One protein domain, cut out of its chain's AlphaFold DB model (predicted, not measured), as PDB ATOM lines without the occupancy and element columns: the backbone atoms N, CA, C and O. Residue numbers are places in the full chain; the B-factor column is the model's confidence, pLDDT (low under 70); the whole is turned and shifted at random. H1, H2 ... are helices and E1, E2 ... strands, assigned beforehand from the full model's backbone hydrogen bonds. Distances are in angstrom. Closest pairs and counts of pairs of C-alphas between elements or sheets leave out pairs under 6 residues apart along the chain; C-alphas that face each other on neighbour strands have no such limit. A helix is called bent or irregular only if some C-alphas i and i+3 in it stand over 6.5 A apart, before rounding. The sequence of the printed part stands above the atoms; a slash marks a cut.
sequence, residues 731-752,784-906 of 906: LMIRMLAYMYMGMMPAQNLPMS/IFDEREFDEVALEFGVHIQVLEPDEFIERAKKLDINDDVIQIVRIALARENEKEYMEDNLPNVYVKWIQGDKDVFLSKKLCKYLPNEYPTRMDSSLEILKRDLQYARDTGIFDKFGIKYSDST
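AT A GLANCE: This is residues 731 to 752 and 784 to 906 of the 906 residues of the protein "Phthiocerol synthesis polyketide synthase type I PpsC" of Folsomia candida (UniProt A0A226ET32). Helix H1 sits in the middle of a cluster, with the small strand pair E1 and E2 and helices H2, H3, H4, H8 and H9 round it. From H4 the chain swings out through H5, H6 and H7 in a wide arc and comes back to the cluster at H8; residues 840 to 845 and 865 to 870 of this arc stick out. The printed part has 145 residues, with nine named helices and two named strands in the order H1 E1 H2 E2 H3 H4 H5 H6 H7 H8 H9; the class is mostly helix, and E1 and E2 make a parallel sheet of order E1, E2. The whole is compact, with a radius of gyration of the C-alphas of 16.9 A, and spans 51 by 40 by 25 A.

IN THESE COORDINATES: H1, residues 731 to 741, begins with C-alpha 731 at (263.685, 178.554, 187.367) and is 15.5 A long. E1 is residues 743 to 745. H2, residues 787 to 796, is 15.4 A long and irregular, with C-alphas 788 and 791 7.1 A apart. E2 is residues 802 to 804, H3 residues 806 to 814, H4 residues 823 to 830, H5 residues 833 to 841, H6 residues 845 to 851 and H7 residues 861 to 866. H8, residues 878 to 891, is the longest helix at 20.0 A and begins with C-alpha 878 at (253.691, 182.431, 192.275). H9, residues 894 to 897, ends with C-alpha 897 at (277.722, 188.812, 189.600).

HOW THE PARTS SIT: H1 touches H4, about perpendicular at 79 degrees, with the C-alphas of Ala 737 and Val 826 closest at 5.4 A. H1 and H2 are close but not clearly touching; their closest C-alphas, of Met 739 and Ala 794, are 6.8 A apart. E1 and E2 are parallel neighbours, with N 744 and O 802 within hydrogen-bond range at 2.9 A. H3 and H4 form a helical hairpin and only just touch, with 3 pairs of C-alphas within 8 A; the closest are those of Ile 810 and Leu 830, 6.8 A. H5 is close to H3 but not clearly touching, with the C-alphas of Ile 810 and Glu 833 closest at 7.4 A. H6 and H7 are apart from each other and from the other named elements. H8 is close to H2 but not clearly touching, with the C-alphas of Val 793 and Lys 883 closest at 7.2 A. Every O i to N i+4 pair is within hydrogen-bond range in H1, H3, H4, H6, H7 and H8; H2 has 4 of 6, H5 has 2 of 5 beside 3 of 6 O i to N i+3 pairs, and H9 is too short for an O i to N i+4 pair.

THE WHOLE: The two C-alphas farthest apart, of Asp 817 and Lys 865, are 51.4 A apart. Residues 753 to 783 are not printed, and C-alphas 752 and 784 are 4.8 A apart across the cut. Of the links that are printed whole, H7 to H8 is long. The mean pLDDT of the printed part is 80.2; residue 814, residues 816 to 843 and residues 904 to 906 are under 70.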
ATOM      1  N   LEU A 731     264.576 177.422 187.586       84.06
ATOM      2  CA  LEU A 731     263.685 178.554 187.367       84.06
ATOM      3  C   LEU A 731     264.436 179.884 187.500       84.06
ATOM      4  O   LEU A 731     264.395 180.681 186.567       84.06
ATOM      5  N   MET A 732     265.145 180.110 188.612       86.69
ATOM      6  CA  MET A 732     265.867 181.371 188.823       86.69
ATOM      7  C   MET A 732     266.991 181.553 187.809       86.69
ATOM      8  O   MET A 732     267.150 182.642 187.268       86.69
ATOM      9  N   ILE A 733     267.724 180.485 187.496       82.56
ATOM     10  CA  ILE A 733     268.742 180.493 186.441       82.56
ATOM     11  C   ILE A 733     268.152 180.970 185.108       82.56
ATOM     12  O   ILE A 733     268.733 181.835 184.455       82.56
ATOM     13  N   ARG A 734     266.987 180.442 184.720       84.12
ATOM     14  CA  ARG A 734     266.296 180.813 183.480       84.12
ATOM     15  C   ARG A 734     265.847 182.274 183.482       84.12
ATOM     16  O   ARG A 734     266.122 182.985 182.522       84.12
ATOM     17  N   MET A 735     265.224 182.734 184.566       89.12
ATOM     18  CA  MET A 735     264.772 184.126 184.697       89.12
ATOM     19  C   MET A 735     265.945 185.113 184.621       89.12
ATOM     20  O   MET A 735     265.902 186.085 183.868       89.12
ATOM     21  N   LEU A 736     267.044 184.819 185.318       88.81
ATOM     22  CA  LEU A 736     268.267 185.624 185.267       88.81
ATOM     23  C   LEU A 736     268.933 185.585 183.887       88.81
ATOM     24  O   LEU A 736     269.486 186.592 183.453       88.81
ATOM     25  N   ALA A 737     268.853 184.459 183.170       85.44
ATOM     26  CA  ALA A 737     269.346 184.364 181.801       85.44
ATOM     27  C   ALA A 737     268.558 185.280 180.851       85.44
ATOM     28  O   ALA A 737     269.175 185.976 180.048       85.44
ATOM     29  N   TYR A 738     267.226 185.336 180.959       89.81
ATOM     30  CA  TYR A 738     266.413 186.270 180.170       89.81
ATOM     31  C   TYR A 738     266.767 187.730 180.470       89.81
ATOM     32  O   TYR A 738     266.958 188.520 179.544       89.81
ATOM     33  N   MET A 739     266.932 188.074 181.752       91.25
ATOM     34  CA  MET A 739     267.353 189.413 182.178       91.25
ATOM     35  C   MET A 739     268.747 189.774 181.651       91.25
ATOM     36  O   MET A 739     268.958 190.887 181.176       91.25
ATOM     37  N   TYR A 740     269.692 188.832 181.686       87.94
ATOM     38  CA  TYR A 740     271.035 189.021 181.140       87.94
ATOM     39  C   TYR A 740     271.023 189.229 179.622       87.94
ATOM     40  O   TYR A 740     271.663 190.147 179.110       87.94
ATOM     41  N   MET A 741     270.303 188.373 178.893       87.12
ATOM     42  CA  MET A 741     270.234 188.434 177.432       87.12
ATOM     43  C   MET A 741     269.421 189.636 176.938       87.12
ATOM     44  O   MET A 741     269.540 190.004 175.769       87.12
ATOM     45  N   GLY A 742     268.580 190.223 177.796       90.25
ATOM     46  CA  GLY A 742     267.622 191.258 177.412       90.25
ATOM     47  C   GLY A 742     266.568 190.745 176.428       90.25
ATOM     48  O   GLY A 742     265.979 191.531 175.690       90.25
ATOM     49  N   MET A 743     266.350 189.428 176.373       90.50
ATOM     50  CA  MET A 743     265.353 188.795 175.513       90.50
ATOM     51  C   MET A 743     264.850 187.478 176.103       90.50
ATOM     52  O   MET A 743     265.578 186.790 176.820       90.50
ATOM     53  N   MET A 744     263.616 187.119 175.764       90.12
ATOM     54  CA  MET A 744     262.955 185.884 176.189       90.12
ATOM     55  C   MET A 744     262.032 185.346 175.086       90.12
ATOM     56  O   MET A 744     261.576 186.127 174.246       90.12
ATOM     57  N   PRO A 745     261.731 184.037 175.067       85.56
ATOM     58  CA  PRO A 745     260.780 183.477 174.121       85.56
ATOM     59  C   PRO A 745     259.330 183.785 174.533       85.56
ATOM     60  O   PRO A 745     258.970 183.735 175.708       85.56
ATOM     61  N   ALA A 746     258.474 184.054 173.551       83.06
ATOM     62  CA  ALA A 746     257.038 184.234 173.701       83.06
ATOM     63  C   ALA A 746     256.372 182.863 173.891       83.06
ATOM     64  O   ALA A 746     256.010 182.199 172.921       83.06
ATOM     65  N   GLN A 747     256.244 182.405 175.138       76.06
ATOM     66  CA  GLN A 747     255.639 181.108 175.457       76.06
ATOM     67  C   GLN A 747     254.578 181.257 176.541       76.06
ATOM     68  O   GLN A 747     254.849 181.830 177.589       76.06
ATOM     69  N   ASN A 748     253.392 180.697 176.288       77.81
ATOM     70  CA  ASN A 748     252.295 180.670 177.252       77.81
ATOM     71  C   ASN A 748     252.452 179.452 178.177       77.81
ATOM     72  O   ASN A 748     251.819 178.412 177.959       77.81
ATOM     73  N   LEU A 749     253.346 179.543 179.162       81.88
ATOM     74  CA  LEU A 749     253.667 178.434 180.063       81.88
ATOM     75  C   LEU A 749     253.231 178.738 181.497       81.88
ATOM     76  O   LEU A 749     253.672 179.737 182.067       81.88
ATOM     77  N   PRO A 750     252.412 177.866 182.117       86.25
ATOM     78  CA  PRO A 750     251.955 178.082 183.478       86.25
ATOM     79  C   PRO A 750     253.076 177.798 184.477       86.25
ATOM     80  O   PRO A 750     253.661 176.711 184.500       86.25
ATOM     81  N   MET A 751     253.338 178.759 185.354       87.94
ATOM     82  CA  MET A 751     254.392 178.681 186.355       87.94
ATOM     83  C   MET A 751     253.794 178.617 187.754       87.94
ATOM     84  O   MET A 751     253.332 179.615 188.308       87.94
ATOM     85  N   SER A 752     253.837 177.420 188.336       91.94
ATOM     86  CA  SER A 752     253.539 177.196 189.748       91.94
ATOM     87  C   SER A 752     254.835 177.254 190.555       91.94
ATOM     88  O   SER A 752     255.774 176.503 190.265       91.94
ATOM     89  N   ILE A 784     249.083 180.557 189.848       89.31
ATOM     90  CA  ILE A 784     250.131 180.487 188.822       89.31
ATOM     91  C   ILE A 784     250.267 181.813 188.061       89.31
ATOM     92  O   ILE A 784     249.315 182.592 188.006       89.31
ATOM     93  N   PHE A 785     251.436 182.057 187.469       88.19
ATOM     94  CA  PHE A 785     251.658 183.163 186.524       88.19
ATOM     95  C   PHE A 785     252.085 182.615 185.156       88.19
ATOM     96  O   PHE A 785     252.553 181.475 185.078       88.19
ATOM     97  N   ASP A 786     251.891 183.383 184.084       88.38
ATOM     98  CA  ASP A 786     252.358 182.990 182.751       88.38
ATOM     99  C   ASP A 786     253.824 183.411 182.569       88.38
ATOM    100  O   ASP A 786     254.165 184.567 182.807       88.38
ATOM    101  N   GLU A 787     254.699 182.507 182.116       87.75
ATOM    102  CA  GLU A 787     256.089 182.851 181.776       87.75
ATOM    103  C   GLU A 787     256.167 184.058 180.830       87.75
ATOM    104  O   GLU A 787     257.096 184.854 180.946       87.75
ATOM    105  N   ARG A 788     255.173 184.243 179.951       85.69
ATOM    106  CA  ARG A 788     255.089 185.390 179.040       85.69
ATOM    107  C   ARG A 788     255.003 186.750 179.736       85.69
ATOM    108  O   ARG A 788     255.406 187.727 179.124       85.69
ATOM    109  N   GLU A 789     254.503 186.813 180.968       88.06
ATOM    110  CA  GLU A 789     254.365 188.049 181.763       88.06
ATOM    111  C   GLU A 789     255.685 188.456 182.450       88.06
ATOM    112  O   GLU A 789     255.750 189.448 183.179       88.06
ATOM    113  N   PHE A 790     256.760 187.681 182.269       92.75
ATOM    114  CA  PHE A 790     258.027 187.922 182.954       92.75
ATOM    115  C   PHE A 790     258.733 189.219 182.524       92.75
ATOM    116  O   PHE A 790     259.503 189.777 183.305       92.75
ATOM    117  N   ASP A 791     258.482 189.727 181.318       93.44
ATOM    118  CA  ASP A 791     259.035 191.004 180.860       93.44
ATOM    119  C   ASP A 791     258.530 192.185 181.704       93.44
ATOM    120  O   ASP A 791     259.322 193.058 182.069       93.44
ATOM    121  N   GLU A 792     257.253 192.173 182.096       92.62
ATOM    122  CA  GLU A 792     256.675 193.155 183.021       92.62
ATOM    123  C   GLU A 792     257.325 193.063 184.408       92.62
ATOM    124  O   GLU A 792     257.665 194.084 185.008       92.62
ATOM    125  N   VAL A 793     257.582 191.843 184.893       93.81
ATOM    126  CA  VAL A 793     258.281 191.618 186.170       93.81
ATOM    127  C   VAL A 793     259.707 192.148 186.112       93.81
ATOM    128  O   VAL A 793     260.132 192.866 187.012       93.81
ATOM    129  N   ALA A 794     260.459 191.827 185.060       94.19
ATOM    130  CA  ALA A 794     261.836 192.282 184.894       94.19
ATOM    131  C   ALA A 794     261.936 193.814 184.819       94.19
ATOM    132  O   ALA A 794     262.893 194.398 185.342       94.19
ATOM    133  N   LEU A 795     260.922 194.470 184.245       93.81
ATOM    134  CA  LEU A 795     260.837 195.926 184.175       93.81
ATOM    135  C   LEU A 795     260.725 196.579 185.560       93.81
ATOM    136  O   LEU A 795     261.333 197.629 185.772       93.81
ATOM    137  N   GLU A 796     260.034 195.959 186.525       94.06
ATOM    138  CA  GLU A 796     259.984 196.441 187.921       94.06
ATOM    139  C   GLU A 796     261.382 196.495 188.567       94.06
ATOM    140  O   GLU A 796     261.651 197.336 189.429       94.06
ATOM    141  N   PHE A 797     262.299 195.646 188.097       94.12
ATOM    142  CA  PHE A 797     263.705 195.620 188.502       94.12
ATOM    143  C   PHE A 797     264.618 196.457 187.593       94.12
ATOM    144  O   PHE A 797     265.835 196.373 187.725       94.12
ATOM    145  N   GLY A 798     264.062 197.265 186.684       92.62
ATOM    146  CA  GLY A 798     264.825 198.138 185.790       92.62
ATOM    147  C   GLY A 798     265.505 197.415 184.626       92.62
ATOM    148  O   GLY A 798     266.464 197.948 184.066       92.62
ATOM    149  N   VAL A 799     265.046 196.210 184.270       93.69
ATOM    150  CA  VAL A 799     265.587 195.415 183.159       93.69
ATOM    151  C   VAL A 799     264.576 195.343 182.024       93.69
ATOM    152  O   VAL A 799     263.471 194.835 182.181       93.69
ATOM    153  N   HIS A 800     264.974 195.818 180.847       93.56
ATOM    154  CA  HIS A 800     264.165 195.695 179.640       93.56
ATOM    155  C   HIS A 800     264.430 194.355 178.951       93.56
ATOM    156  O   HIS A 800     265.571 194.061 178.588       93.56
ATOM    157  N   ILE A 801     263.373 193.573 178.728       93.56
ATOM    158  CA  ILE A 801     263.432 192.289 178.023       93.56
ATOM    159  C   ILE A 801     262.593 192.370 176.748       93.56
ATOM    160  O   ILE A 801     261.442 192.794 176.769       93.56
ATOM    161  N   GLN A 802     263.170 191.951 175.622       92.75
ATOM    162  CA  GLN A 802     262.447 191.781 174.367       92.75
ATOM    163  C   GLN A 802     261.797 190.390 174.301       92.75
ATOM    164  O   GLN A 802     262.493 189.375 174.284       92.75
ATOM    165  N   VAL A 803     260.470 190.341 174.194       91.12
ATOM    166  CA  VAL A 803     259.724 189.101 173.940       91.12
ATOM    167  C   VAL A 803     259.798 188.762 172.444       91.12
ATOM    168  O   VAL A 803     259.432 189.583 171.601       91.12
ATOM    169  N   LEU A 804     260.310 187.576 172.110       88.69
ATOM    170  CA  LEU A 804     260.584 187.120 170.740       88.69
ATOM    171  C   LEU A 804     259.856 185.813 170.433       88.69
ATOM    172  O   LEU A 804     259.696 184.981 171.319       88.69
ATOM    173  N   GLU A 805     259.493 185.573 169.174       85.94
ATOM    174  CA  GLU A 805     259.028 184.240 168.771       85.94
ATOM    175  C   GLU A 805     260.109 183.177 169.068       85.94
ATOM    176  O   GLU A 805     261.302 183.472 168.922       85.94
ATOM    177  N   PRO A 806     259.746 181.945 169.483       77.75
ATOM    178  CA  PRO A 806     260.713 180.942 169.939       77.75
ATOM    179  C   PRO A 806     261.873 180.666 168.969       77.75
ATOM    180  O   PRO A 806     263.017 180.556 169.408       77.75
ATOM    181  N   ASP A 807     261.608 180.607 167.660       77.81
ATOM    182  CA  ASP A 807     262.650 180.419 166.637       77.81
ATOM    183  C   ASP A 807     263.643 181.581 166.586       77.81
ATOM    184  O   ASP A 807     264.860 181.385 166.560       77.81
ATOM    185  N   GLU A 808     263.125 182.807 166.622       83.31
ATOM    186  CA  GLU A 808     263.944 184.011 166.610       83.31
ATOM    187  C   GLU A 808     264.789 184.114 167.885       83.31
ATOM    188  O   GLU A 808     265.972 184.464 167.820       83.31
ATOM    189  N   PHE A 809     264.213 183.761 169.037       83.50
ATOM    190  CA  PHE A 809     264.938 183.685 170.302       83.50
ATOM    191  C   PHE A 809     266.117 182.708 170.214       83.50
ATOM    192  O   PHE A 809     267.244 183.100 170.524       83.50
ATOM    193  N   ILE A 810     265.897 181.472 169.742       74.62
ATOM    194  CA  ILE A 810     266.956 180.454 169.617       74.62
ATOM    195  C   ILE A 810     268.062 180.936 168.674       74.62
ATOM    196  O   ILE A 810     269.247 180.856 169.012       74.62
ATOM    197  N   GLU A 811     267.707 181.470 167.503       79.56
ATOM    198  CA  GLU A 811     268.694 181.967 166.544       79.56
ATOM    199  C   GLU A 811     269.549 183.106 167.103       79.56
ATOM    200  O   GLU A 811     270.763 183.134 166.878       79.56
ATOM    201  N   ARG A 812     268.930 184.068 167.797       80.25
ATOM    202  CA  ARG A 812     269.649 185.198 168.397       80.25
ATOM    203  C   ARG A 812     270.500 184.745 169.574       80.25
ATOM    204  O   ARG A 812     271.658 185.145 169.663       80.25
ATOM    205  N   ALA A 813     269.969 183.878 170.431       73.12
ATOM    206  CA  ALA A 813     270.679 183.363 171.592       73.12
ATOM    207  C   ALA A 813     271.914 182.532 171.196       73.12
ATOM    208  O   ALA A 813     272.959 182.662 171.829       73.12
ATOM    209  N   LYS A 814     271.863 181.776 170.087       69.81
ATOM    210  CA  LYS A 814     273.032 181.072 169.512       69.81
ATOM    211  C   LYS A 814     274.138 181.998 168.994       69.81
ATOM    212  O   LYS A 814     275.281 181.565 168.880       69.81
ATOM    213  N   LYS A 815     273.800 183.239 168.631       71.50
ATOM    214  CA  LYS A 815     274.733 184.241 168.083       71.50
ATOM    215  C   LYS A 815     275.330 185.152 169.161       71.50
ATOM    216  O   LYS A 815     276.184 185.972 168.830       71.50
ATOM    217  N   LEU A 816     274.879 185.045 170.414       68.75
ATOM    218  CA  LEU A 816     275.444 185.813 171.519       68.75
ATOM    219  C   LEU A 816     276.882 185.366 171.797       68.75
ATOM    220  O   LEU A 816     277.166 184.174 171.907       68.75
ATOM    221  N   ASP A 817     277.773 186.342 171.948       56.78
ATOM    222  CA  ASP A 817     279.097 186.134 172.525       56.78
ATOM    223  C   ASP A 817     278.927 186.095 174.051       56.78
ATOM    224  O   ASP A 817     278.599 187.104 174.680       56.78
ATOM    225  N   ILE A 818     278.986 184.895 174.633       58.00
ATOM    226  CA  ILE A 818     278.597 184.657 176.027       58.00
ATOM    227  C   ILE A 818     279.853 184.627 176.898       58.00
ATOM    228  O   ILE A 818     280.749 183.821 176.663       58.00
ATOM    229  N   ASN A 819     279.885 185.468 177.933       51.12
ATOM    230  CA  ASN A 819     280.922 185.444 178.964       51.12
ATOM    231  C   ASN A 819     280.925 184.096 179.723       51.12
ATOM    232  O   ASN A 819     279.865 183.500 179.943       51.12
ATOM    233  N   ASP A 820     282.093 183.635 180.174       48.16
ATOM    234  CA  ASP A 820     282.286 182.335 180.832       48.16
ATOM    235  C   ASP A 820     281.403 182.152 182.085       48.16
ATOM    236  O   ASP A 820     280.902 181.053 182.331       48.16
ATOM    237  N   ASP A 821     281.120 183.229 182.827       43.22
ATOM    238  CA  ASP A 821     280.283 183.202 184.042       43.22
ATOM    239  C   ASP A 821     278.785 182.983 183.761       43.22
ATOM    240  O   ASP A 821     278.025 182.547 184.628       43.22
ATOM    241  N   VAL A 822     278.350 183.268 182.533       53.00
ATOM    242  CA  VAL A 822     276.937 183.325 182.129       53.00
ATOM    243  C   VAL A 822     276.577 182.178 181.172       53.00
ATOM    244  O   VAL A 822     275.405 181.869 180.936       53.00
ATOM    245  N   ILE A 823     277.583 181.449 180.680       57.22
ATOM    246  CA  ILE A 823     277.402 180.346 179.732       57.22
ATOM    247  C   ILE A 823     276.540 179.211 180.293       57.22
ATOM    248  O   ILE A 823     275.796 178.586 179.542       57.22
ATOM    249  N   GLN A 824     276.591 178.951 181.604       51.34
ATOM    250  CA  GLN A 824     275.750 177.927 182.233       51.34
ATOM    251  C   GLN A 824     274.274 178.338 182.276       51.34
ATOM    252  O   GLN A 824     273.415 177.512 181.971       51.34
ATOM    253  N   ILE A 825     273.977 179.604 182.591       56.69
ATOM    254  CA  ILE A 825     272.591 180.077 182.708       56.69
ATOM    255  C   ILE A 825     271.932 180.240 181.332       56.69
ATOM    256  O   ILE A 825     270.789 179.827 181.140       56.69
ATOM    257  N   VAL A 826     272.684 180.720 180.333       59.12
ATOM    258  CA  VAL A 826     272.204 180.843 178.946       59.12
ATOM    259  C   VAL A 826     272.028 179.469 178.295       59.12
ATOM    260  O   VAL A 826     271.066 179.263 177.563       59.12
ATOM    261  N   ARG A 827     272.883 178.481 178.601       59.75
ATOM    262  CA  ARG A 827     272.706 177.105 178.102       59.75
ATOM    263  C   ARG A 827     271.450 176.426 178.631       59.75
ATOM    264  O   ARG A 827     270.829 175.702 177.869       59.75
ATOM    265  N   ILE A 828     271.064 176.654 179.886       58.72
ATOM    266  CA  ILE A 828     269.809 176.112 180.434       58.72
ATOM    267  C   ILE A 828     268.601 176.756 179.743       58.72
ATOM    268  O   ILE A 828     267.664 176.049 179.383       58.72
ATOM    269  N   ALA A 829     268.650 178.065 179.467       57.69
ATOM    270  CA  ALA A 829     267.628 178.728 178.654       57.69
ATOM    271  C   ALA A 829     267.574 178.184 177.208       57.69
ATOM    272  O   ALA A 829     266.499 178.096 176.619       57.69
ATOM    273  N   LEU A 830     268.720 177.774 176.652       58.66
ATOM    274  CA  LEU A 830     268.850 177.183 175.314       58.66
ATOM    275  C   LEU A 830     268.570 175.670 175.249       58.66
ATOM    276  O   LEU A 830     268.305 175.156 174.164       58.66
ATOM    277  N   ALA A 831     268.596 174.949 176.375       56.00
ATOM    278  CA  ALA A 831     268.366 173.498 176.436       56.00
ATOM    279  C   ALA A 831     266.963 173.091 175.934       56.00
ATOM    280  O   ALA A 831     266.726 171.927 175.617       56.00
ATOM    281  N   ARG A 832     266.059 174.070 175.790       55.09
ATOM    282  CA  ARG A 832     264.722 173.943 175.201       55.09
ATOM    283  C   ARG A 832     264.674 173.790 173.684       55.09
ATOM    284  O   ARG A 832     263.577 173.621 173.161       55.09
ATOM    285  N   GLU A 833     265.794 173.790 172.965       48.31
ATOM    286  CA  GLU A 833     265.776 173.413 171.541       48.31
ATOM    287  C   GLU A 833     265.121 172.025 171.345       48.31
ATOM    288  O   GLU A 833     264.295 171.858 170.454       48.31
ATOM    289  N   ASN A 834     265.350 171.095 172.284       48.31
ATOM    290  CA  ASN A 834     264.685 169.786 172.326       48.31
ATOM    291  C   ASN A 834     263.211 169.846 172.798       48.31
ATOM    292  O   ASN A 834     262.418 168.979 172.440       48.31
ATOM    293  N   GLU A 835     262.826 170.835 173.617       53.16
ATOM    294  CA  GLU A 835     261.428 171.025 174.051       53.16
ATOM    295  C   GLU A 835     260.566 171.662 172.952       53.16
ATOM    296  O   GLU A 835     259.374 171.373 172.883       53.16
ATOM    297  N   LYS A 836     261.145 172.493 172.072       51.62
ATOM    298  CA  LYS A 836     260.428 173.128 170.957       51.62
ATOM    299  C   LYS A 836     259.878 172.097 169.970       51.62
ATOM    300  O   LYS A 836     258.679 172.115 169.709       51.62
ATOM    301  N   GLU A 837     260.727 171.179 169.493       47.91
ATOM    302  CA  GLU A 837     260.307 170.084 168.597       47.91
ATOM    303  C   GLU A 837     259.173 169.247 169.214       47.91
ATOM    304  O   GLU A 837     258.301 168.751 168.511       47.91
ATOM    305  N   TYR A 838     259.148 169.113 170.542       54.09
ATOM    306  CA  TYR A 838     258.102 168.379 171.247       54.09
ATOM    307  C   TYR A 838     256.792 169.174 171.407       54.09
ATOM    308  O   TYR A 838     255.708 168.631 171.182       54.09
ATOM    309  N   MET A 839     256.876 170.450 171.786       55.91
ATOM    310  CA  MET A 839     255.712 171.300 172.072       55.91
ATOM    311  C   MET A 839     254.917 171.686 170.820       55.91
ATOM    312  O   MET A 839     253.713 171.909 170.928       55.91
ATOM    313  N   GLU A 840     255.557 171.753 169.648       57.09
ATOM    314  CA  GLU A 840     254.873 172.019 168.370       57.09
ATOM    315  C   GLU A 840     253.984 170.842 167.935       57.09
ATOM    316  O   GLU A 840     252.893 171.067 167.407       57.09
ATOM    317  N   ASP A 841     254.394 169.603 168.234       50.81
ATOM    318  CA  ASP A 841     253.704 168.391 167.780       50.81
ATOM    319  C   ASP A 841     252.804 167.733 168.847       50.81
ATOM    320  O   ASP A 841     251.869 167.018 168.487       50.81
ATOM    321  N   ASN A 842     253.060 167.924 170.154       61.88
ATOM    322  CA  ASN A 842     252.367 167.205 171.242       61.88
ATOM    323  C   ASN A 842     252.283 168.004 172.563       61.88
ATOM    324  O   ASN A 842     252.872 167.617 173.573       61.88
ATOM    325  N   LEU A 843     251.518 169.101 172.592       68.06
ATOM    326  CA  LEU A 843     251.280 169.881 173.817       68.06
ATOM    327  C   LEU A 843     250.612 169.038 174.935       68.06
ATOM    328  O   LEU A 843     249.517 168.511 174.721       68.06
ATOM    329  N   PRO A 844     251.203 168.959 176.146       74.44
ATOM    330  CA  PRO A 844     250.588 168.329 177.315       74.44
ATOM    331  C   PRO A 844     249.164 168.816 177.613       74.44
ATOM    332  O   PRO A 844     248.884 170.017 177.573       74.44
ATOM    333  N   ASN A 845     248.275 167.899 178.008       79.00
ATOM    334  CA  ASN A 845     246.861 168.195 178.283       79.00
ATOM    335  C   ASN A 845     246.669 169.297 179.338       79.00
ATOM    336  O   ASN A 845     245.791 170.151 179.194       79.00
ATOM    337  N   VAL A 846     247.522 169.317 180.368       79.88
ATOM    338  CA  VAL A 846     247.570 170.398 181.367       79.88
ATOM    339  C   VAL A 846     247.778 171.775 180.724       79.88
ATOM    340  O   VAL A 846     247.083 172.731 181.068       79.88
ATOM    341  N   TYR A 847     248.700 171.892 179.768       79.88
ATOM    342  CA  TYR A 847     249.003 173.162 179.109       79.88
ATOM    343  C   TYR A 847     247.890 173.569 178.153       79.88
ATOM    344  O   TYR A 847     247.546 174.745 178.084       79.88
ATOM    345  N   VAL A 848     247.251 172.604 177.483       82.25
ATOM    346  CA  VAL A 848     246.060 172.871 176.664       82.25
ATOM    347  C   VAL A 848     244.949 173.501 177.510       82.25
ATOM    348  O   VAL A 848     244.358 174.496 177.091       82.25
ATOM    349  N   LYS A 849     244.681 172.975 178.712       83.69
ATOM    350  CA  LYS A 849     243.680 173.540 179.635       83.69
ATOM    351  C   LYS A 849     244.045 174.942 180.116       83.69
ATOM    352  O   LYS A 849     243.187 175.825 180.099       83.69
ATOM    353  N   TRP A 850     245.312 175.160 180.466       83.19
ATOM    354  CA  TRP A 850     245.825 176.485 180.823       83.19
ATOM    355  C   TRP A 850     245.607 177.508 179.702       83.19
ATOM    356  O   TRP A 850     245.011 178.558 179.927       83.19
ATOM    357  N   ILE A 851     246.009 177.172 178.472       82.75
ATOM    358  CA  ILE A 851     245.866 178.049 177.300       82.75
ATOM    359  C   ILE A 851     244.385 178.341 176.997       82.75
ATOM    360  O   ILE A 851     244.051 179.422 176.514       82.75
ATOM    361  N   GLN A 852     243.477 177.414 177.319       84.44
ATOM    362  CA  GLN A 852     242.025 177.608 177.219       84.44
ATOM    363  C   GLN A 852     241.433 178.501 178.329       84.44
ATOM    364  O   GLN A 852     240.232 178.778 178.304       84.44
ATOM    365  N   GLY A 853     242.253 178.984 179.266       81.12
ATOM    366  CA  GLY A 853     241.874 179.937 180.310       81.12
ATOM    367  C   GLY A 853     241.480 179.310 181.648       81.12
ATOM    368  O   GLY A 853     240.932 180.018 182.497       81.12
ATOM    369  N   ASP A 854     241.733 178.015 181.861       82.94
ATOM    370  CA  ASP A 854     241.467 177.363 183.146       82.94
ATOM    371  C   ASP A 854     242.545 177.724 184.180       82.94
ATOM    372  O   ASP A 854     243.666 177.210 184.157       82.94
ATOM    373  N   LYS A 855     242.194 178.628 185.099       77.94
ATOM    374  CA  LYS A 855     243.088 179.090 186.170       77.94
ATOM    375  C   LYS A 855     243.175 178.123 187.353       77.94
ATOM    376  O   LYS A 855     244.086 178.259 188.162       77.94
ATOM    377  N   ASP A 856     242.277 177.143 187.441       86.00
ATOM    378  CA  ASP A 856     242.226 176.176 188.543       86.00
ATOM    379  C   ASP A 856     242.929 174.855 188.192       86.00
ATOM    380  O   ASP A 856     242.891 173.903 188.976       86.00
ATOM    381  N   VAL A 857     243.612 174.778 187.043       87.19
ATOM    382  CA  VAL A 857     244.258 173.545 186.569       87.19
ATOM    383  C   VAL A 857     245.290 172.993 187.568       87.19
ATOM    384  O   VAL A 857     245.370 171.779 187.738       87.19
ATOM    385  N   PHE A 858     246.000 173.852 188.313       89.62
ATOM    386  CA  PHE A 858     246.954 173.454 189.367       89.62
ATOM    387  C   PHE A 858     246.329 173.330 190.773       89.62
ATOM    388  O   PHE A 858     247.038 173.073 191.744       89.62
ATOM    389  N   LEU A 859     245.010 173.494 190.927       92.44
ATOM    390  CA  LEU A 859     244.351 173.404 192.230       92.44
ATOM    391  C   LEU A 859     244.253 171.951 192.722       92.44
ATOM    392  O   LEU A 859     243.343 171.210 192.341       92.44
ATOM    393  N   SER A 860     245.131 171.578 193.657       94.25
ATOM    394  CA  SER A 860     245.069 170.289 194.357       94.25
ATOM    395  C   SER A 860     243.762 170.104 195.141       94.25
ATOM    396  O   SER A 860     243.408 170.903 196.015       94.25
ATOM    397  N   LYS A 861     243.051 169.008 194.856       93.44
ATOM    398  CA  LYS A 861     241.843 168.604 195.592       93.44
ATOM    399  C   LYS A 861     242.218 168.046 196.961       93.44
ATOM    400  O   LYS A 861     241.507 168.300 197.937       93.44
ATOM    401  N   LYS A 862     243.331 167.310 197.051       95.12
ATOM    402  CA  LYS A 862     243.777 166.689 198.307       95.12
ATOM    403  C   LYS A 862     244.277 167.726 199.310       95.12
ATOM    404  O   LYS A 862     243.892 167.646 200.474       95.12
ATOM    405  N   LEU A 863     245.027 168.746 198.890       95.19
ATOM    406  CA  LEU A 863     245.439 169.832 199.788       95.19
ATOM    407  C   LEU A 863     244.233 170.647 200.272       95.19
ATOM    408  O   LEU A 863     244.149 170.932 201.462       95.19
ATOM    409  N   CYS A 864     243.246 170.935 199.412       94.69
ATOM    410  CA  CYS A 864     241.986 171.556 199.852       94.69
ATOM    411  C   CYS A 864     241.264 170.726 200.924       94.69
ATOM    412  O   CYS A 864     240.665 171.286 201.839       94.69
ATOM    413  N   LYS A 865     241.293 169.394 200.803       95.25
ATOM    414  CA  LYS A 865     240.643 168.482 201.750       95.25
ATOM    415  C   LYS A 865     241.390 168.408 203.083       95.25
ATOM    416  O   LYS A 865     240.754 168.483 204.129       95.25
ATOM    417  N   TYR A 866     242.707 168.218 203.043       95.75
ATOM    418  CA  TYR A 866     243.501 167.879 204.229       95.75
ATOM    419  C   TYR A 866     244.178 169.086 204.891       95.75
ATOM    420  O   TYR A 866     244.511 169.005 206.069       95.75
ATOM    421  N   LEU A 867     244.337 170.209 204.182       95.31
ATOM    422  CA  LEU A 867     244.928 171.457 204.687       95.31
ATOM    423  C   LEU A 867     244.004 172.683 204.474       95.31
ATOM    424  O   LEU A 867     244.478 173.738 204.046       95.31
ATOM    425  N   PRO A 868     242.695 172.616 204.793       93.38
ATOM    426  CA  PRO A 868     241.715 173.649 204.415       93.38
ATOM    427  C   PRO A 868     241.955 175.024 205.062       93.38
ATOM    428  O   PRO A 868     241.446 176.036 204.587       93.38
ATOM    429  N   ASN A 869     242.707 175.071 206.167       90.81
ATOM    430  CA  ASN A 869     243.021 176.313 206.879       90.81
ATOM    431  C   ASN A 869     244.231 177.055 206.293       90.81
ATOM    432  O   ASN A 869     244.474 178.207 206.659       90.81
ATOM    433  N   GLU A 870     245.008 176.393 205.436       89.44
ATOM    434  CA  GLU A 870     246.249 176.926 204.867       89.44
ATOM    435  C   GLU A 870     246.169 177.021 203.345       89.44
ATOM    436  O   GLU A 870     246.535 178.041 202.761       89.44
ATOM    437  N   TYR A 871     245.616 175.995 202.706       93.00
ATOM    438  CA  TYR A 871     245.494 175.896 201.265       93.00
ATOM    439  C   TYR A 871     244.044 176.125 200.798       93.00
ATOM    440  O   TYR A 871     243.124 175.531 201.366       93.00
ATOM    441  N   PRO A 872     243.800 176.926 199.740       86.06
ATOM    442  CA  PRO A 872     244.784 177.663 198.938       86.06
ATOM    443  C   PRO A 872     245.041 179.106 199.419       86.06
ATOM    444  O   PRO A 872     245.883 179.801 198.864       86.06
ATOM    445  N   THR A 873     244.290 179.593 200.413       82.38
ATOM    446  CA  THR A 873     244.098 181.036 200.661       82.38
ATOM    447  C   THR A 873     245.221 181.740 201.415       82.38
ATOM    448  O   THR A 873     245.279 182.967 201.372       82.38
ATOM    449  N   ARG A 874     246.100 181.016 202.121       82.31
ATOM    450  CA  ARG A 874     247.228 181.611 202.866       82.31
ATOM    451  C   ARG A 874     248.546 181.597 202.098       82.31
ATOM    452  O   ARG A 874     249.596 181.818 202.695       82.31
ATOM    453  N   MET A 875     248.499 181.316 200.801       84.56
ATOM    454  CA  MET A 875     249.686 181.278 199.959       84.56
ATOM    455  C   MET A 875     249.822 182.564 199.159       84.56
ATOM    456  O   MET A 875     248.850 183.039 198.570       84.56
ATOM    457  N   ASP A 876     251.045 183.081 199.107       88.75
ATOM    458  CA  ASP A 876     251.411 184.117 198.150       88.75
ATOM    459  C   ASP A 876     251.252 183.581 196.718       88.75
ATOM    460  O   ASP A 876     251.409 182.380 196.456       88.75
ATOM    461  N   SER A 877     250.957 184.473 195.774       92.38
ATOM    462  CA  SER A 877     250.935 184.092 194.363       92.38
ATOM    463  C   SER A 877     252.334 183.692 193.890       92.38
ATOM    464  O   SER A 877     253.344 184.183 194.401       92.38
ATOM    465  N   SER A 878     252.409 182.825 192.878       93.44
ATOM    466  CA  SER A 878     253.691 182.431 192.275       93.44
ATOM    467  C   SER A 878     254.475 183.653 191.778       93.44
ATOM    468  O   SER A 878     255.696 183.690 191.904       93.44
ATOM    469  N   LEU A 879     253.768 184.679 191.288       92.69
ATOM    470  CA  LEU A 879     254.347 185.948 190.856       92.69
ATOM    471  C   LEU A 879     255.026 186.707 192.007       92.69
ATOM    472  O   LEU A 879     256.175 187.121 191.874       92.69
ATOM    473  N   GLU A 880     254.351 186.858 193.150       92.38
ATOM    474  CA  GLU A 880     254.914 187.554 194.317       92.38
ATOM    475  C   GLU A 880     256.112 186.799 194.907       92.38
ATOM    476  O   GLU A 880     257.098 187.409 195.327       92.38
ATOM    477  N   ILE A 881     256.079 185.463 194.878       93.31
ATOM    478  CA  ILE A 881     257.219 184.633 195.287       93.31
ATOM    479  C   ILE A 881     258.416 184.875 194.360       93.31
ATOM    480  O   ILE A 881     259.524 185.097 194.847       93.31
ATOM    481  N   LEU A 882     258.201 184.899 193.040       92.75
ATOM    482  CA  LEU A 882     259.265 185.183 192.076       92.75
ATOM    483  C   LEU A 882     259.853 186.588 192.266       92.75
ATOM    484  O   LEU A 882     261.072 186.741 192.267       92.75
ATOM    485  N   LYS A 883     259.008 187.606 192.465       93.38
ATOM    486  CA  LYS A 883     259.460 188.980 192.749       93.38
ATOM    487  C   LYS A 883     260.334 189.037 193.995       93.38
ATOM    488  O   LYS A 883     261.386 189.669 193.983       93.38
ATOM    489  N   ARG A 884     259.942 188.335 195.058       92.56
ATOM    490  CA  ARG A 884     260.733 188.237 196.289       92.56
ATOM    491  C   ARG A 884     262.084 187.564 196.054       92.56
ATOM    492  O   ARG A 884     263.094 188.054 196.553       92.56
ATOM    493  N   ASP A 885     262.118 186.489 195.274       92.69
ATOM    494  CA  ASP A 885     263.363 185.798 194.929       92.69
ATOM    495  C   ASP A 885     264.275 186.685 194.053       92.69
ATOM    496  O   ASP A 885     265.484 186.752 194.277       92.69
ATOM    497  N   LEU A 886     263.723 187.446 193.102       92.50
ATOM    498  CA  LEU A 886     264.484 188.430 192.317       92.50
ATOM    499  C   LEU A 886     265.012 189.586 193.172       92.50
ATOM    500  O   LEU A 886     266.160 189.994 192.996       92.50
ATOM    501  N   GLN A 887     264.222 190.078 194.126       92.44
ATOM    502  CA  GLN A 887     264.668 191.096 195.078       92.44
ATOM    503  C   GLN A 887     265.820 190.572 195.937       92.44
ATOM    504  O   GLN A 887     266.842 191.241 196.057       92.44
ATOM    505  N   TYR A 888     265.710 189.347 196.455       90.94
ATOM    506  CA  TYR A 888     266.805 188.693 197.169       90.94
ATOM    507  C   TYR A 888     268.059 188.561 196.296       90.94
ATOM    508  O   TYR A 888     269.172 188.820 196.756       90.94
ATOM    509  N   ALA A 889     267.900 188.194 195.021       89.56
ATOM    510  CA  ALA A 889     269.010 188.115 194.080       89.56
ATOM    511  C   ALA A 889     269.679 189.483 193.865       89.56
ATOM    512  O   ALA A 889     270.908 189.583 193.911       89.56
ATOM    513  N   ARG A 890     268.898 190.553 193.699       89.75
ATOM    514  CA  ARG A 890     269.425 191.919 193.612       89.75
ATOM    515  C   ARG A 890     270.186 192.305 194.884       89.75
ATOM    516  O   ARG A 890     271.348 192.691 194.801       89.75
ATOM    517  N   ASP A 891     269.577 192.122 196.053       89.88
ATOM    518  CA  ASP A 891     270.134 192.546 197.347       89.88
ATOM    519  C   ASP A 891     271.407 191.782 197.740       89.88
ATOM    520  O   ASP A 891     272.257 192.292 198.470       89.88
ATOM    521  N   THR A 892     271.561 190.551 197.249       85.94
ATOM    522  CA  THR A 892     272.744 189.709 197.492       85.94
ATOM    523  C   THR A 892     273.839 189.863 196.432       85.94
ATOM    524  O   THR A 892     274.834 189.135 196.474       85.94
ATOM    525  N   GLY A 893     273.690 190.808 195.495       86.81
ATOM    526  CA  GLY A 893     274.674 191.093 194.442       86.81
ATOM    527  C   GLY A 893     274.722 190.037 193.333       86.81
ATOM    528  O   GLY A 893     275.697 189.961 192.586       86.81
ATOM    529  N   ILE A 894     273.693 189.191 193.211       85.69
ATOM    530  CA  ILE A 894     273.611 188.179 192.150       85.69
ATOM    531  C   ILE A 894     273.472 188.850 190.779       85.69
ATOM    532  O   ILE A 894     274.082 188.379 189.821       85.69
ATOM    533  N   PHE A 895     272.725 189.952 190.673       88.50
ATOM    534  CA  PHE A 895     272.584 190.679 189.404       88.50
ATOM    535  C   PHE A 895     273.941 191.178 188.902       88.50
ATOM    536  O   PHE A 895     274.307 190.903 187.758       88.50
ATOM    537  N   ASP A 896     274.717 191.809 189.787       85.12
ATOM    538  CA  ASP A 896     276.070 192.282 189.490       85.12
ATOM    539  C   ASP A 896     276.998 191.127 189.111       85.12
ATOM    540  O   ASP A 896     277.722 191.203 188.118       85.12
ATOM    541  N   LYS A 897     276.929 190.018 189.861       79.62
ATOM    542  CA  LYS A 897     277.722 188.812 189.600       79.62
ATOM    543  C   LYS A 897     277.492 188.252 188.194       79.62
ATOM    544  O   LYS A 897     278.442 187.785 187.576       79.62
ATOM    545  N   PHE A 898     276.256 188.275 187.699       74.62
ATOM    546  CA  PHE A 898     275.923 187.795 186.353       74.62
ATOM    547  C   PHE A 898     275.965 188.896 185.285       74.62
ATOM    548  O   PHE A 898     275.634 188.630 184.134       74.62
ATOM    549  N   GLY A 899     276.377 190.121 185.629       80.31
ATOM    550  CA  GLY A 899     276.457 191.234 184.682       80.31
ATOM    551  C   GLY A 899     275.097 191.673 184.131       80.31
ATOM    552  O   GLY A 899     275.029 192.189 183.013       80.31
ATOM    553  N   ILE A 900     274.015 191.454 184.883       85.38
ATOM    554  CA  ILE A 900     272.672 191.898 184.505       85.38
ATOM    555  C   ILE A 900     272.638 193.422 184.595       85.38
ATOM    556  O   ILE A 900     272.903 193.999 185.646       85.38
ATOM    557  N   LYS A 901     272.312 194.083 183.483       85.62
ATOM    558  CA  LYS A 901     272.199 195.543 183.434       85.62
ATOM    559  C   LYS A 901     270.799 195.956 183.858       85.62
ATOM    560  O   LYS A 901     269.841 195.644 183.158       85.62
ATOM    561  N   TYR A 902     270.705 196.697 184.953       86.31
ATOM    562  CA  TYR A 902     269.461 197.276 185.443       86.31
ATOM    563  C   TYR A 902     269.637 198.768 185.735       86.31
ATOM    564  O   TYR A 902     270.724 199.216 186.105       86.31
ATOM    565  N   SER A 903     268.581 199.555 185.542       82.69
ATOM    566  CA  SER A 903     268.516 200.935 186.028       82.69
ATOM    567  C   SER A 903     267.971 200.970 187.452       82.69
ATOM    568  O   SER A 903     267.037 200.232 187.760       82.69
ATOM    569  N   ASP A 904     268.477 201.866 188.301       61.81
ATOM    570  CA  ASP A 904     267.794 202.170 189.559       61.81
ATOM    571  C   ASP A 904     266.400 202.724 189.239       61.81
ATOM    572  O   ASP A 904     266.266 203.754 188.573       61.81
ATOM    573  N   SER A 905     265.361 202.001 189.658       45.53
ATOM    574  CA  SER A 905     263.981 202.447 189.527       45.53
ATOM    575  C   SER A 905     263.782 203.736 190.334       45.53
ATOM    576  O   SER A 905     264.047 203.777 191.535       45.53
ATOM    577  N   THR A 906     263.372 204.802 189.641       32.66
ATOM    578  CA  THR A 906     262.907 206.079 190.217       32.66
ATOM    579  C   THR A 906     261.628 205.931 191.012       32.66
ATOM    580  O   THR A 906     260.735 205.214 190.502       32.66
TER     581      THR A 906